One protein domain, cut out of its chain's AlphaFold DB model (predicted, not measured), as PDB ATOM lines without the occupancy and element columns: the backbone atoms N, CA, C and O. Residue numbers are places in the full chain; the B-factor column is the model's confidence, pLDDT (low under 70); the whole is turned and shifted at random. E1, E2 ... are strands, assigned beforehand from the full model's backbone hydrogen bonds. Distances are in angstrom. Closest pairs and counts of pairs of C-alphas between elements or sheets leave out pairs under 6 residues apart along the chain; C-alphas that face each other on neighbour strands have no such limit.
ATOM      1  N   THR A  55      73.115 -55.638  56.572       82.50
ATOM      2  CA  THR A  55      73.243 -54.681  55.470       82.50
ATOM      3  C   THR A  55      72.325 -55.135  54.342       82.50
ATOM      4  O   THR A  55      72.506 -56.222  53.800       82.50
ATOM      5  N   ILE A  56      71.333 -54.318  53.995       87.12
ATOM      6  CA  ILE A  56      70.328 -54.657  52.972       87.12
ATOM      7  C   ILE A  56      70.598 -54.004  51.617       87.12
ATOM      8  O   ILE A  56      69.957 -54.340  50.627       87.12
ATOM      9  N   GLY A  57      71.546 -53.069  51.554       88.00
ATOM     10  CA  GLY A  57      71.936 -52.414  50.312       88.00
ATOM     11  C   GLY A  57      72.727 -51.138  50.555       88.00
ATOM     12  O   GLY A  57      73.235 -50.901  51.649       88.00
ATOM     13  N   SER A  58      72.806 -50.298  49.525       87.62
ATOM     14  CA  SER A  58      73.440 -48.981  49.586       87.62
ATOM     15  C   SER A  58      72.521 -47.899  49.033       87.62
ATOM     16  O   SER A  58      71.781 -48.144  48.080       87.62
ATOM     17  N   ARG A  59      72.603 -46.686  49.579       91.44
ATOM     18  CA  ARG A  59      71.893 -45.499  49.096       91.44
ATOM     19  C   ARG A  59      72.879 -44.396  48.732       91.44
ATOM     20  O   ARG A  59      73.897 -44.222  49.398       91.44
ATOM     21  N   LYS A  60      72.539 -43.633  47.694       93.06
ATOM     22  CA  LYS A  60      73.238 -42.399  47.329       93.06
ATOM     23  C   LYS A  60      72.891 -41.308  48.339       93.06
ATOM     24  O   LYS A  60      71.718 -40.971  48.488       93.06
ATOM     25  N   VAL A  61      73.903 -40.759  48.996       93.62
ATOM     26  CA  VAL A  61      73.784 -39.672  49.971       93.62
ATOM     27  C   VAL A  61      74.580 -38.477  49.466       93.62
ATOM     28  O   VAL A  61      75.745 -38.627  49.103       93.62
ATOM     29  N   SER A  62      73.935 -37.312  49.411       95.19
ATOM     30  CA  SER A  62      74.592 -36.052  49.056       95.19
ATOM     31  C   SER A  62      75.312 -35.486  50.271       95.19
ATOM     32  O   SER A  62      74.687 -35.283  51.315       95.19
ATOM     33  N   LEU A  63      76.610 -35.244  50.132       94.19
ATOM     34  CA  LEU A  63      77.467 -34.685  51.167       94.19
ATOM     35  C   LEU A  63      78.152 -33.436  50.618       94.19
ATOM     36  O   LEU A  63      78.742 -33.466  49.532       94.19
ATOM     37  N   SER A  64      78.080 -32.336  51.358       95.31
ATOM     38  CA  SER A  64      78.676 -31.070  50.933       95.31
ATOM     39  C   SER A  64      79.206 -30.255  52.101       95.31
ATOM     40  O   SER A  64      78.574 -30.202  53.152       95.31
ATOM     41  N   LEU A  65      80.314 -29.557  51.872       94.94
ATOM     42  CA  LEU A  65      80.773 -28.442  52.689       94.94
ATOM     43  C   LEU A  65      80.150 -27.147  52.156       94.94
ATOM     44  O   LEU A  65      80.197 -26.884  50.950       94.94
ATOM     45  N   THR A  66      79.586 -26.331  53.033       94.56
ATOM     46  CA  THR A  66      79.025 -25.020  52.715       94.56
ATOM     47  C   THR A  66      79.650 -23.942  53.589       94.56
ATOM     48  O   THR A  66      80.001 -24.185  54.736       94.56
ATOM     49  N   ARG A  67      79.776 -22.732  53.048       93.50
ATOM     50  CA  ARG A  67      80.242 -21.546  53.773       93.50
ATOM     51  C   ARG A  67      79.173 -20.466  53.718       93.50
ATOM     52  O   ARG A  67      78.558 -20.275  52.663       93.50
ATOM     53  N   LYS A  68      78.954 -19.765  54.829       90.19
ATOM     54  CA  LYS A  68      78.137 -18.545  54.840       90.19
ATOM     55  C   LYS A  68      78.980 -17.392  54.298       90.19
ATOM     56  O   LYS A  68      80.092 -17.163  54.755       90.19
ATOM     57  N   VAL A  69      78.469 -16.696  53.294       87.94
ATOM     58  CA  VAL A  69      79.115 -15.518  52.711       87.94
ATOM     59  C   VAL A  69      78.187 -14.337  52.916       87.94
ATOM     60  O   VAL A  69      77.015 -14.401  52.534       87.94
ATOM     61  N   ASP A  70      78.699 -13.262  53.507       85.25
ATOM     62  CA  ASP A  70      77.934 -12.031  53.653       85.25
ATOM     63  C   ASP A  70      77.576 -11.490  52.273       85.25
ATOM     64  O   ASP A  70      78.426 -11.257  51.413       85.25
ATOM     65  N   SER A  71      76.278 -11.336  52.043       81.50
ATOM     66  CA  SER A  71      75.774 -10.743  50.817       81.50
ATOM     67  C   SER A  71      75.498  -9.271  51.094       81.50
ATOM     68  O   SER A  71      74.783  -8.951  52.044       81.50
ATOM     69  N   ASN A  72      75.986  -8.380  50.227       77.50
ATOM     70  CA  ASN A  72      75.841  -6.915  50.334       77.50
ATOM     71  C   ASN A  72      74.376  -6.404  50.406       77.50
ATOM     72  O   ASN A  72      74.141  -5.203  50.508       77.50
ATOM     73  N   HIS A  73      73.378  -7.294  50.351       72.25
ATOM     74  CA  HIS A  73      71.943  -6.992  50.365       72.25
ATOM     75  C   HIS A  73      71.146  -7.742  51.451       72.25
ATOM     76  O   HIS A  73      69.966  -8.023  51.275       72.25
ATOM     77  N   GLY A  74      71.759  -8.024  52.607       69.31
ATOM     78  CA  GLY A  74      70.998  -8.224  53.852       69.31
ATOM     79  C   GLY A  74      70.584  -9.658  54.189       69.31
ATOM     80  O   GLY A  74      69.768  -9.862  55.084       69.31
ATOM     81  N   SER A  75      71.144 -10.674  53.533       79.62
ATOM     82  CA  SER A  75      71.053 -12.059  54.015       79.62
ATOM     83  C   SER A  75      72.304 -12.851  53.635       79.62
ATOM     84  O   SER A  75      72.735 -12.764  52.483       79.62
ATOM     85  N   PRO A  76      72.895 -13.619  54.567       81.50
ATOM     86  CA  PRO A  76      74.057 -14.443  54.271       81.50
ATOM     87  C   PRO A  76      73.696 -15.499  53.222       81.50
ATOM     88  O   PRO A  76      72.699 -16.216  53.341       81.50
ATOM     89  N   LYS A  77      74.514 -15.593  52.175       86.50
ATOM     90  CA  LYS A  77      74.377 -16.588  51.112       86.50
ATOM     91  C   LYS A  77      75.170 -17.833  51.486       86.50
ATOM     92  O   LYS A  77      76.361 -17.755  51.762       86.50
ATOM     93  N   VAL A  78      74.526 -18.994  51.445       89.44
ATOM     94  CA  VAL A  78      75.196 -20.283  51.656       89.44
ATOM     95  C   VAL A  78      75.785 -20.758  50.327       89.44
ATOM     96  O   VAL A  78      75.054 -20.953  49.355       89.44
ATOM     97  N   VAL A  79      77.107 -20.923  50.268       92.06
ATOM     98  CA  VAL A  79      77.840 -21.321  49.057       92.06
ATOM     99  C   VAL A  79      78.516 -22.669  49.282       92.06
ATOM    100  O   VAL A  79      79.275 -22.830  50.236       92.06
ATOM    101  N   ALA A  80      78.256 -23.633  48.397       92.50
ATOM    102  CA  ALA A  80      78.926 -24.931  48.421       92.50
ATOM    103  C   ALA A  80      80.401 -24.791  48.017       92.50
ATOM    104  O   ALA A  80      80.717 -24.157  47.010       92.50
ATOM    105  N   GLN A  81      81.290 -25.408  48.791       95.12
ATOM    106  CA  GLN A  81      82.733 -25.354  48.586       95.12
ATOM    107  C   GLN A  81      83.233 -26.605  47.865       95.12
ATOM    108  O   GLN A  81      82.852 -27.732  48.209       95.12
ATOM    109  N   LYS A  82      84.107 -26.400  46.871       95.88
ATOM    110  CA  LYS A  82      84.724 -27.478  46.093       95.88
ATOM    111  C   LYS A  82      86.029 -27.942  46.728       95.88
ATOM    112  O   LYS A  82      87.102 -27.503  46.328       95.88
ATOM    113  N   VAL A  83      85.926 -28.845  47.700       96.12
ATOM    114  CA  VAL A  83      87.067 -29.317  48.501       96.12
ATOM    115  C   VAL A  83      87.155 -30.833  48.615       96.12
ATOM    116  O   VAL A  83      86.125 -31.502  48.486       96.12
ATOM    117  N   PRO A  84      88.358 -31.386  48.860       96.38
ATOM    118  CA  PRO A  84      88.510 -32.795  49.176       96.38
ATOM    119  C   PRO A  84      87.858 -33.108  50.525       96.38
ATOM    120  O   PRO A  84      88.122 -32.461  51.540       96.38
ATOM    121  N   CYS A  85      87.017 -34.132  50.520       97.25
ATOM    122  CA  CYS A  85      86.364 -34.672  51.696       97.25
ATOM    123  C   CYS A  85      86.514 -36.190  51.753       97.25
ATOM    124  O   CYS A  85      86.798 -36.854  50.750       97.25
ATOM    125  N   LYS A  86      86.280 -36.744  52.935       97.38
ATOM    126  CA  LYS A  86      86.380 -38.158  53.247       97.38
ATOM    127  C   LYS A  86      85.204 -38.573  54.121       97.38
ATOM    128  O   LYS A  86      84.723 -37.805  54.947       97.38
ATOM    129  N   VAL A  87      84.724 -39.790  53.915       96.25
ATOM    130  CA  VAL A  87      83.797 -40.463  54.826       96.25
ATOM    131  C   VAL A  87      84.453 -41.734  55.311       96.25
ATOM    132  O   VAL A  87      84.880 -42.545  54.486       96.25
ATOM    133  N   GLU A  88      84.485 -41.919  56.625       95.94
ATOM    134  CA  GLU A  88      85.099 -43.066  57.284       95.94
ATOM    135  C   GLU A  88      84.184 -43.676  58.336       95.94
ATOM    136  O   GLU A  88      83.439 -42.987  59.017       95.94
ATOM    137  N   GLY A  89      84.230 -44.990  58.492       90.06
ATOM    138  CA  GLY A  89      83.516 -45.698  59.544       90.06
ATOM    139  C   GLY A  89      83.669 -47.201  59.388       90.06
ATOM    140  O   GLY A  89      84.528 -47.677  58.643       90.06
ATOM    141  N   GLN A  90      82.831 -47.976  60.079       82.19
ATOM    142  CA  GLN A  90      82.926 -49.441  60.054       82.19
ATOM    143  C   GLN A  90      82.780 -49.996  58.624       82.19
ATOM    144  O   GLN A  90      81.679 -50.073  58.084       82.19
ATOM    145  N   GLY A  91      83.904 -50.401  58.021       83.25
ATOM    146  CA  GLY A  91      83.958 -51.000  56.683       83.25
ATOM    147  C   GLY A  91      83.781 -50.017  55.519       83.25
ATOM    148  O   GLY A  91      83.572 -50.454  54.388       83.25
ATOM    149  N   ILE A  92      83.849 -48.706  55.767       87.38
ATOM    150  CA  ILE A  92      83.699 -47.670  54.738       87.38
ATOM    151  C   ILE A  92      84.849 -46.681  54.887       87.38
ATOM    152  O   ILE A  92      85.017 -46.088  55.945       87.38
ATOM    153  N   SER A  93      85.607 -46.466  53.816       94.19
ATOM    154  CA  SER A  93      86.497 -45.313  53.680       94.19
ATOM    155  C   SER A  93      86.444 -44.857  52.228       94.19
ATOM    156  O   SER A  93      86.719 -45.641  51.315       94.19
ATOM    157  N   LYS A  94      85.978 -43.630  51.988       94.56
ATOM    158  CA  LYS A  94      85.855 -43.055  50.642       94.56
ATOM    159  C   LYS A  94      86.226 -41.586  50.653       94.56
ATOM    160  O   LYS A  94      85.683 -40.828  51.448       94.56
ATOM    161  N   SER A  95      87.063 -41.192  49.702       96.50
ATOM    162  CA  SER A  95      87.387 -39.791  49.431       96.50
ATOM    163  C   SER A  95      86.627 -39.291  48.202       96.50
ATOM    164  O   SER A  95      86.402 -40.048  47.256       96.50
ATOM    165  N   PHE A  96      86.212 -38.027  48.210       95.88
ATOM    166  CA  PHE A  96      85.471 -37.386  47.122       95.88
ATOM    167  C   PHE A  96      85.644 -35.863  47.153       95.88
ATOM    168  O   PHE A  96      86.154 -35.307  48.119       95.88
ATOM    169  N   MET A  97      85.204 -35.179  46.097       96.94
ATOM    170  CA  MET A  97      85.135 -33.715  46.070       96.94
ATOM    171  C   MET A  97      83.734 -33.252  46.473       96.94
ATOM    172  O   MET A  97      82.752 -33.719  45.898       96.94
ATOM    173  N   SER A  98      83.637 -32.333  47.432       96.00
ATOM    174  CA  SER A  98      82.389 -31.646  47.772       96.00
ATOM    175  C   SER A  98      81.960 -30.692  46.639       96.00
ATOM    176  O   SER A  98      82.826 -30.125  45.977       96.00
ATOM    177  N   PRO A  99      80.652 -30.480  46.403       96.19
ATOM    178  CA  PRO A  99      79.567 -31.375  46.796       96.19
ATOM    179  C   PRO A  99      79.679 -32.714  46.045       96.19
ATOM    180  O   PRO A  99      79.984 -32.736  44.852       96.19
ATOM    181  N   GLY A 100      79.401 -33.832  46.722       94.62
ATOM    182  CA  GLY A 100      79.536 -35.166  46.136       94.62
ATOM    183  C   GLY A 100      78.466 -36.153  46.589       94.62
ATOM    184  O   GLY A 100      77.887 -36.032  47.666       94.62
ATOM    185  N   MET A 101      78.205 -37.154  45.744       95.75
ATOM    186  CA  MET A 101      77.271 -38.244  46.033       95.75
ATOM    187  C   MET A 101      78.049 -39.498  46.429       95.75
ATOM    188  O   MET A 101      78.803 -40.042  45.621       95.75
ATOM    189  N   VAL A 102      77.825 -40.000  47.643       94.00
ATOM    190  CA  VAL A 102      78.492 -41.201  48.159       94.00
ATOM    191  C   VAL A 102      77.473 -42.317  48.362       94.00
ATOM    192  O   VAL A 102      76.406 -42.110  48.933       94.00
ATOM    193  N   ASN A 103      77.801 -43.521  47.893       93.62
ATOM    194  CA  ASN A 103      77.024 -44.722  48.205       93.62
ATOM    195  C   ASN A 103      77.374 -45.193  49.621       93.62
ATOM    196  O   ASN A 103      78.479 -45.714  49.820       93.62
ATOM    197  N   LEU A 104      76.440 -45.015  50.556       93.38
ATOM    198  CA  LEU A 104      76.532 -45.446  51.952       93.38
ATOM    199  C   LEU A 104      75.574 -46.616  52.216       93.38
ATOM    200  O   LEU A 104      74.507 -46.670  51.601       93.38
ATOM    201  N   PRO A 105      75.926 -47.570  53.088       91.19
ATOM    202  CA  PRO A 105      75.080 -48.718  53.370       91.19
ATOM    203  C   PRO A 105      73.783 -48.318  54.073       91.19
ATOM    204  O   PRO A 105      73.712 -47.329  54.806       91.19
ATOM    205  N   ALA A 106      72.762 -49.135  53.844       91.06
ATOM    206  CA  ALA A 106      71.527 -49.149  54.602       91.06
ATOM    207  C   ALA A 106      71.429 -50.470  55.368       91.06
ATOM    208  O   ALA A 106      71.770 -51.540  54.851       91.06
ATOM    209  N   TYR A 107      70.940 -50.379  56.594       89.25
ATOM    210  CA  TYR A 107      70.855 -51.486  57.528       89.25
ATOM    211  C   TYR A 107      69.395 -51.788  57.820       89.25
ATOM    212  O   TYR A 107      68.594 -50.878  58.012       89.25
ATOM    213  N   GLN A 108      69.053 -53.062  57.881       88.25
ATOM    214  CA  GLN A 108      67.830 -53.521  58.512       88.25
ATOM    215  C   GLN A 108      68.189 -53.991  59.912       88.25
ATOM    216  O   GLN A 108      69.179 -54.711  60.100       88.25
ATOM    217  N   SER A 109      67.420 -53.547  60.898       78.50
ATOM    218  CA  SER A 109      67.658 -53.950  62.273       78.50
ATOM    219  C   SER A 109      66.355 -54.167  63.017       78.50
ATOM    220  O   SER A 109      65.399 -53.411  62.856       78.50
ATOM    221  N   ASP A 110      66.348 -55.213  63.839       67.94
ATOM    222  CA  ASP A 110      65.235 -55.540  64.729       67.94
ATOM    223  C   ASP A 110      65.259 -54.682  66.001       67.94
ATOM    224  O   ASP A 110      64.250 -54.561  66.686       67.94
ATOM    225  N   ASN A 111      66.403 -54.046  66.282       60.41
ATOM    226  CA  ASN A 111      66.629 -53.117  67.383       60.41
ATOM    227  C   ASN A 111      67.317 -51.861  66.838       60.41
ATOM    228  O   ASN A 111      68.046 -51.937  65.863       60.41
ATOM    229  N   SER A 112      67.104 -50.696  67.442       61.78
ATOM    230  CA  SER A 112      67.588 -49.386  66.973       61.78
ATOM    231  C   SER A 112      69.121 -49.240  66.950       61.78
ATOM    232  O   SER A 112      69.675 -48.445  67.711       61.78
ATOM    233  N   VAL A 113      69.846 -49.993  66.118       67.44
ATOM    234  CA  VAL A 113      71.306 -49.914  66.099       67.44
ATOM    235  C   VAL A 113      71.749 -48.699  65.307       67.44
ATOM    236  O   VAL A 113      71.616 -48.631  64.085       67.44
ATOM    237  N   LEU A 114      72.314 -47.751  66.042       78.69
ATOM    238  CA  LEU A 114      72.960 -46.573  65.502       78.69
ATOM    239  C   LEU A 114      74.349 -46.959  64.980       78.69
ATOM    240  O   LEU A 114      75.176 -47.499  65.715       78.69
ATOM    241  N   LYS A 115      74.595 -46.714  63.691       86.75
ATOM    242  CA  LYS A 115      75.929 -46.806  63.091       86.75
ATOM    243  C   LYS A 115      76.452 -45.412  62.807       86.75
ATOM    244  O   LYS A 115      75.766 -44.597  62.189       86.75
ATOM    245  N   GLU A 116      77.682 -45.169  63.223       92.50
ATOM    246  CA  GLU A 116      78.351 -43.884  63.072       92.50
ATOM    247  C   GLU A 116      79.377 -43.944  61.942       92.50
ATOM    248  O   GLU A 116      80.064 -44.952  61.751       92.50
ATOM    249  N   ILE A 117      79.440 -42.859  61.178       93.75
ATOM    250  CA  ILE A 117      80.503 -42.569  60.218       93.75
ATOM    251  C   ILE A 117      80.991 -41.149  60.479       93.75
ATOM    252  O   ILE A 117      80.200 -40.266  60.792       93.75
ATOM    253  N   GLU A 118      82.277 -40.915  60.325       96.56
ATOM    254  CA  GLU A 118      82.874 -39.593  60.336       96.56
ATOM    255  C   GLU A 118      82.891 -39.037  58.910       96.56
ATOM    256  O   GLU A 118      83.336 -39.700  57.973       96.56
ATOM    257  N   PHE A 119      82.385 -37.822  58.736       96.31
ATOM    258  CA  PHE A 119      82.527 -37.037  57.518       96.31
ATOM    259  C   PHE A 119      83.519 -35.911  57.783       96.31
ATOM    260  O   PHE A 119      83.276 -35.094  58.666       96.31
ATOM    261  N   SER A 120      84.609 -35.854  57.026       97.06
ATOM    262  CA  SER A 120      85.647 -34.835  57.167       97.06
ATOM    263  C   SER A 120      85.945 -34.143  55.840       97.06
ATOM    264  O   SER A 120      85.910 -34.762  54.781       97.06
ATOM    265  N   CYS A 121      86.234 -32.847  55.875       96.81
ATOM    266  CA  CYS A 121      86.630 -32.045  54.718       96.81
ATOM    267  C   CYS A 121      87.810 -31.155  55.085       96.81
ATOM    268  O   CYS A 121      87.834 -30.591  56.177       96.81
ATOM    269  N   THR A 122      88.748 -30.975  54.159       95.44
ATOM    270  CA  THR A 122      89.866 -30.043  54.344       95.44
ATOM    271  C   THR A 122      89.625 -28.777  53.525       95.44
ATOM    272  O   THR A 122      89.537 -28.840  52.299       95.44
ATOM    273  N   TYR A 123      89.521 -27.627  54.190       95.19
ATOM    274  CA  TYR A 123      89.321 -26.311  53.577       95.19
ATOM    275  C   TYR A 123      90.347 -25.331  54.159       95.19
ATOM    276  O   TYR A 123      90.514 -25.269  55.368       95.19
ATOM    277  N   GLU A 124      91.081 -24.623  53.293       94.06
ATOM    278  CA  GLU A 124      92.117 -23.641  53.682       94.06
ATOM    279  C   GLU A 124      93.179 -24.163  54.683       94.06
ATOM    280  O   GLU A 124      93.772 -23.406  55.439       94.06
ATOM    281  N   GLY A 125      93.471 -25.469  54.650       92.62
ATOM    282  CA  GLY A 125      94.450 -26.109  55.541       92.62
ATOM    283  C   GLY A 125      93.870 -26.591  56.874       92.62
ATOM    284  O   GLY A 125      94.540 -27.333  57.591       92.62
ATOM    285  N   GLU A 126      92.613 -26.262  57.170       94.12
ATOM    286  CA  GLU A 126      91.882 -26.750  58.335       94.12
ATOM    287  C   GLU A 126      91.021 -27.962  57.977       94.12
ATOM    288  O   GLU A 126      90.485 -28.071  56.871       94.12
ATOM    289  N   THR A 127      90.894 -28.902  58.915       95.31
ATOM    290  CA  THR A 127      90.032 -30.078  58.753       95.31
ATOM    291  C   THR A 127      88.783 -29.913  59.600       95.31
ATOM    292  O   THR A 127      88.864 -29.830  60.821       95.31
ATOM    293  N   TYR A 128      87.629 -29.917  58.940       95.44
ATOM    294  CA  TYR A 128      86.317 -29.873  59.569       95.44
ATOM    295  C   TYR A 128      85.715 -31.268  59.537       95.44
ATOM    296  O   TYR A 128      85.638 -31.870  58.465       95.44
ATOM    297  N   ASN A 129      85.281 -31.785  60.683       95.56
ATOM    298  CA  ASN A 129      84.689 -33.110  60.790       95.56
ATOM    299  C   ASN A 129      83.337 -33.095  61.510       95.56
ATOM    300  O   ASN A 129      83.047 -32.247  62.348       95.56
ATOM    301  N   GLN A 130      82.486 -34.054  61.155       96.12
ATOM    302  CA  GLN A 130      81.213 -34.307  61.811       96.12
ATOM    303  C   GLN A 130      80.909 -35.803  61.794       96.12
ATOM    304  O   GLN A 130      80.930 -36.445  60.742       96.12
ATOM    305  N   THR A 131      80.528 -36.344  62.947       95.50
ATOM    306  CA  THR A 131      79.960 -37.690  63.030       95.50
ATOM    307  C   THR A 131      78.511 -37.685  62.548       95.50
ATOM    308  O   THR A 131      77.668 -36.940  63.048       95.50
ATOM    309  N   LEU A 132      78.214 -38.542  61.576       93.69
ATOM    310  CA  LEU A 132      76.875 -38.828  61.088       93.69
ATOM    311  C   LEU A 132      76.401 -40.147  61.681       93.69
ATOM    312  O   LEU A 132      77.083 -41.167  61.590       93.69
ATOM    313  N   THR A 133      75.186 -40.143  62.207       92.62
ATOM    314  CA  THR A 133      74.545 -41.337  62.749       92.62
ATOM    315  C   THR A 133      73.408 -41.771  61.832       92.62
ATOM    316  O   THR A 133      72.692 -40.945  61.259       92.62
ATOM    317  N   THR A 134      73.221 -43.079  61.674       91.50
ATOM    318  CA  THR A 134      72.060 -43.610  60.953       91.50
ATOM    319  C   THR A 134      70.752 -43.170  61.599       91.50
ATOM    320  O   THR A 134      70.596 -43.253  62.815       91.50
ATOM    321  N   ILE A 135      69.770 -42.822  60.775       91.06
ATOM    322  CA  ILE A 135      68.402 -42.531  61.203       91.06
ATOM    323  C   ILE A 135      67.437 -43.603  60.694       91.06
ATOM    324  O   ILE A 135      67.710 -44.255  59.684       91.06
ATOM    325  N   ASN A 136      66.282 -43.749  61.347       91.06
ATOM    326  CA  ASN A 136      65.208 -44.622  60.873       91.06
ATOM    327  C   ASN A 136      64.532 -44.010  59.631       91.06
ATOM    328  O   ASN A 136      63.667 -43.135  59.732       91.06
ATOM    329  N   GLY A 172      62.121 -54.876  61.260       84.06
ATOM    330  CA  GLY A 172      62.319 -54.746  59.818       84.06
ATOM    331  C   GLY A 172      62.477 -53.311  59.300       84.06
ATOM    332  O   GLY A 172      62.605 -53.142  58.084       84.06
ATOM    333  N   ASP A 173      62.503 -52.296  60.172       89.81
ATOM    334  CA  ASP A 173      62.787 -50.916  59.773       89.81
ATOM    335  C   ASP A 173      64.183 -50.768  59.149       89.81
ATOM    336  O   ASP A 173      65.144 -51.463  59.490       89.81
ATOM    337  N   ILE A 174      64.276 -49.819  58.216       89.56
ATOM    338  CA  ILE A 174      65.495 -49.517  57.479       89.56
ATOM    339  C   ILE A 174      66.146 -48.278  58.080       89.56
ATOM    340  O   ILE A 174      65.559 -47.194  58.112       89.56
ATOM    341  N   TYR A 175      67.399 -48.435  58.476       91.75
ATOM    342  CA  TYR A 175      68.261 -47.399  59.010       91.75
ATOM    343  C   TYR A 175      69.327 -47.021  57.988       91.75
ATOM    344  O   TYR A 175      69.873 -47.865  57.278       91.75
ATOM    345  N   GLY A 176      69.641 -45.736  57.895       92.75
ATOM    346  CA  GLY A 176      70.673 -45.259  56.980       92.75
ATOM    347  C   GLY A 176      70.960 -43.780  57.153       92.75
ATOM    348  O   GLY A 176      70.392 -43.117  58.017       92.75
ATOM    349  N   TYR A 177      71.847 -43.265  56.316       93.31
ATOM    350  CA  TYR A 177      72.264 -41.867  56.347       93.31
ATOM    351  C   TYR A 177      71.401 -41.017  55.413       93.31
ATOM    352  O   TYR A 177      70.839 -41.511  54.429       93.31
ATOM    353  N   THR A 178      71.293 -39.730  55.721       93.38
ATOM    354  CA  THR A 178      70.606 -38.746  54.877       93.38
ATOM    355  C   THR A 178      71.572 -37.714  54.346       93.38
ATOM    356  O   THR A 178      72.691 -37.607  54.840       93.38
ATOM    357  N   ASN A 179      71.122 -36.951  53.348       93.75
ATOM    358  CA  ASN A 179      71.889 -35.828  52.823       93.75
ATOM    359  C   ASN A 179      72.354 -34.933  53.972       93.75
ATOM    360  O   ASN A 179      71.563 -34.623  54.868       93.75
ATOM    361  N   PHE A 180      73.621 -34.545  53.932       94.88
ATOM    362  CA  PHE A 180      74.269 -33.810  55.003       94.88
ATOM    363  C   PHE A 180      75.050 -32.623  54.442       94.88
ATOM    364  O   PHE A 180      75.676 -32.718  53.386       94.88
ATOM    365  N   GLN A 181      74.995 -31.505  55.164       94.12
ATOM    366  CA  GLN A 181      75.717 -30.284  54.833       94.12
ATOM    367  C   GLN A 181      76.541 -29.863  56.048       94.12
ATOM    368  O   GLN A 181      75.974 -29.552  57.093       94.12
ATOM    369  N   LEU A 182      77.863 -29.850  55.901       93.00
ATOM    370  CA  LEU A 182      78.776 -29.306  56.900       93.00
ATOM    371  C   LEU A 182      78.913 -27.810  56.641       93.00
ATOM    372  O   LEU A 182      79.411 -27.427  55.588       93.00
ATOM    373  N   SER A 183      78.432 -26.978  57.560       92.19
ATOM    374  CA  SER A 183      78.544 -25.522  57.434       92.19
ATOM    375  C   SER A 183      79.760 -25.022  58.204       92.19
ATOM    376  O   SER A 183      79.888 -25.327  59.386       92.19
ATOM    377  N   ILE A 184      80.611 -24.247  57.538       90.88
ATOM    378  CA  ILE A 184      81.717 -23.504  58.147       90.88
ATOM    379  C   ILE A 184      81.361 -22.017  58.213       90.88
ATOM    380  O   ILE A 184      80.668 -21.498  57.323       90.88
TER     381      ILE A 184
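What this domain is: This is residues 55 to 136 and 172 to 184 of the 185 residues of an uncharacterized protein of Roseovarius aestuarii (UniProt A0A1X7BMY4). Two strongly twisted sheets lie face to face as an elongated sandwich: long E1 with E2, E5, E8 and E9 makes one layer, and E4, E3, E6 and E7 make the other. The longest axis runs from the turn of the E1 and E2 hairpin, at Asn 72, to the link between E5 and E6, at Asp 110. The printed part has 95 residues with nine named strands, E1 to E9 along the chain, and no named helix: the class is all strand. The first sheet is branched and mixed; the second, in the order E4, E3, E6, E7, is antiparallel throughout. The whole is only just loose, close to compact, with a radius of gyration of the C-alphas of 15.1 A and spans of 52 by 27 by 17 A.

How they stand to each other: E1, residues 55 to 69, bends by 54 degrees at residue 58. It forms a hairpin with antiparallel E2, residues 77 to 81; N 67 and O 79, within hydrogen-bond range, are 2.9 A apart. E2 runs on into E3, residues 84 to 89, at 77 degrees. E3 forms a hairpin with E4, residues 92 to 97, with N 87 and O 94 at 2.8 A. E5, residues 100 to 108, is antiparallel to E1, with N 61 and O 102 at 2.8 A, and lies on the same side of E1 as E2. E6, residues 116 to 123, is antiparallel to E3, with N 88 and O 118 at 2.8 A. It forms a hairpin with E7, residues 126 to 133, with N 119 and O 130 at 2.8 A. E8, residues 174 to 176, is antiparallel to E5, with N 107 and O 175 at 2.8 A. E9, residues 180 to 184, is parallel to E1 on its other side, with N 66 and O 182 at 2.8 A. Between the sheets, the closest C-alphas of E1 and E6, Leu 65 and Cys 121, are 7.2 A apart. The strands of the two sheets stand at 24 degrees.

Where its parts are: E1 begins at C-alpha 55 (73.243, -54.681, 55.470) and is 39.7 A long from first to last C-alpha. E5 measures 25.0 A, E7 23.1 A and E6 22.8 A; E3 measures 17.3 A and E4 16.5 A. E9 ends at C-alpha 184 (81.717, -23.504, 58.147).

The domain as a whole: The C-alphas farthest apart, of Asn 72 and Asp 110, are 51.8 A apart. Residues 137 to 171 are not printed; C-alphas 136 and 172 are 10.6 A apart across this cut. Of the links printed whole, none is long. Residue 74 and residues 110 to 113 have pLDDT under 70; the mean of the printed part is 90.2.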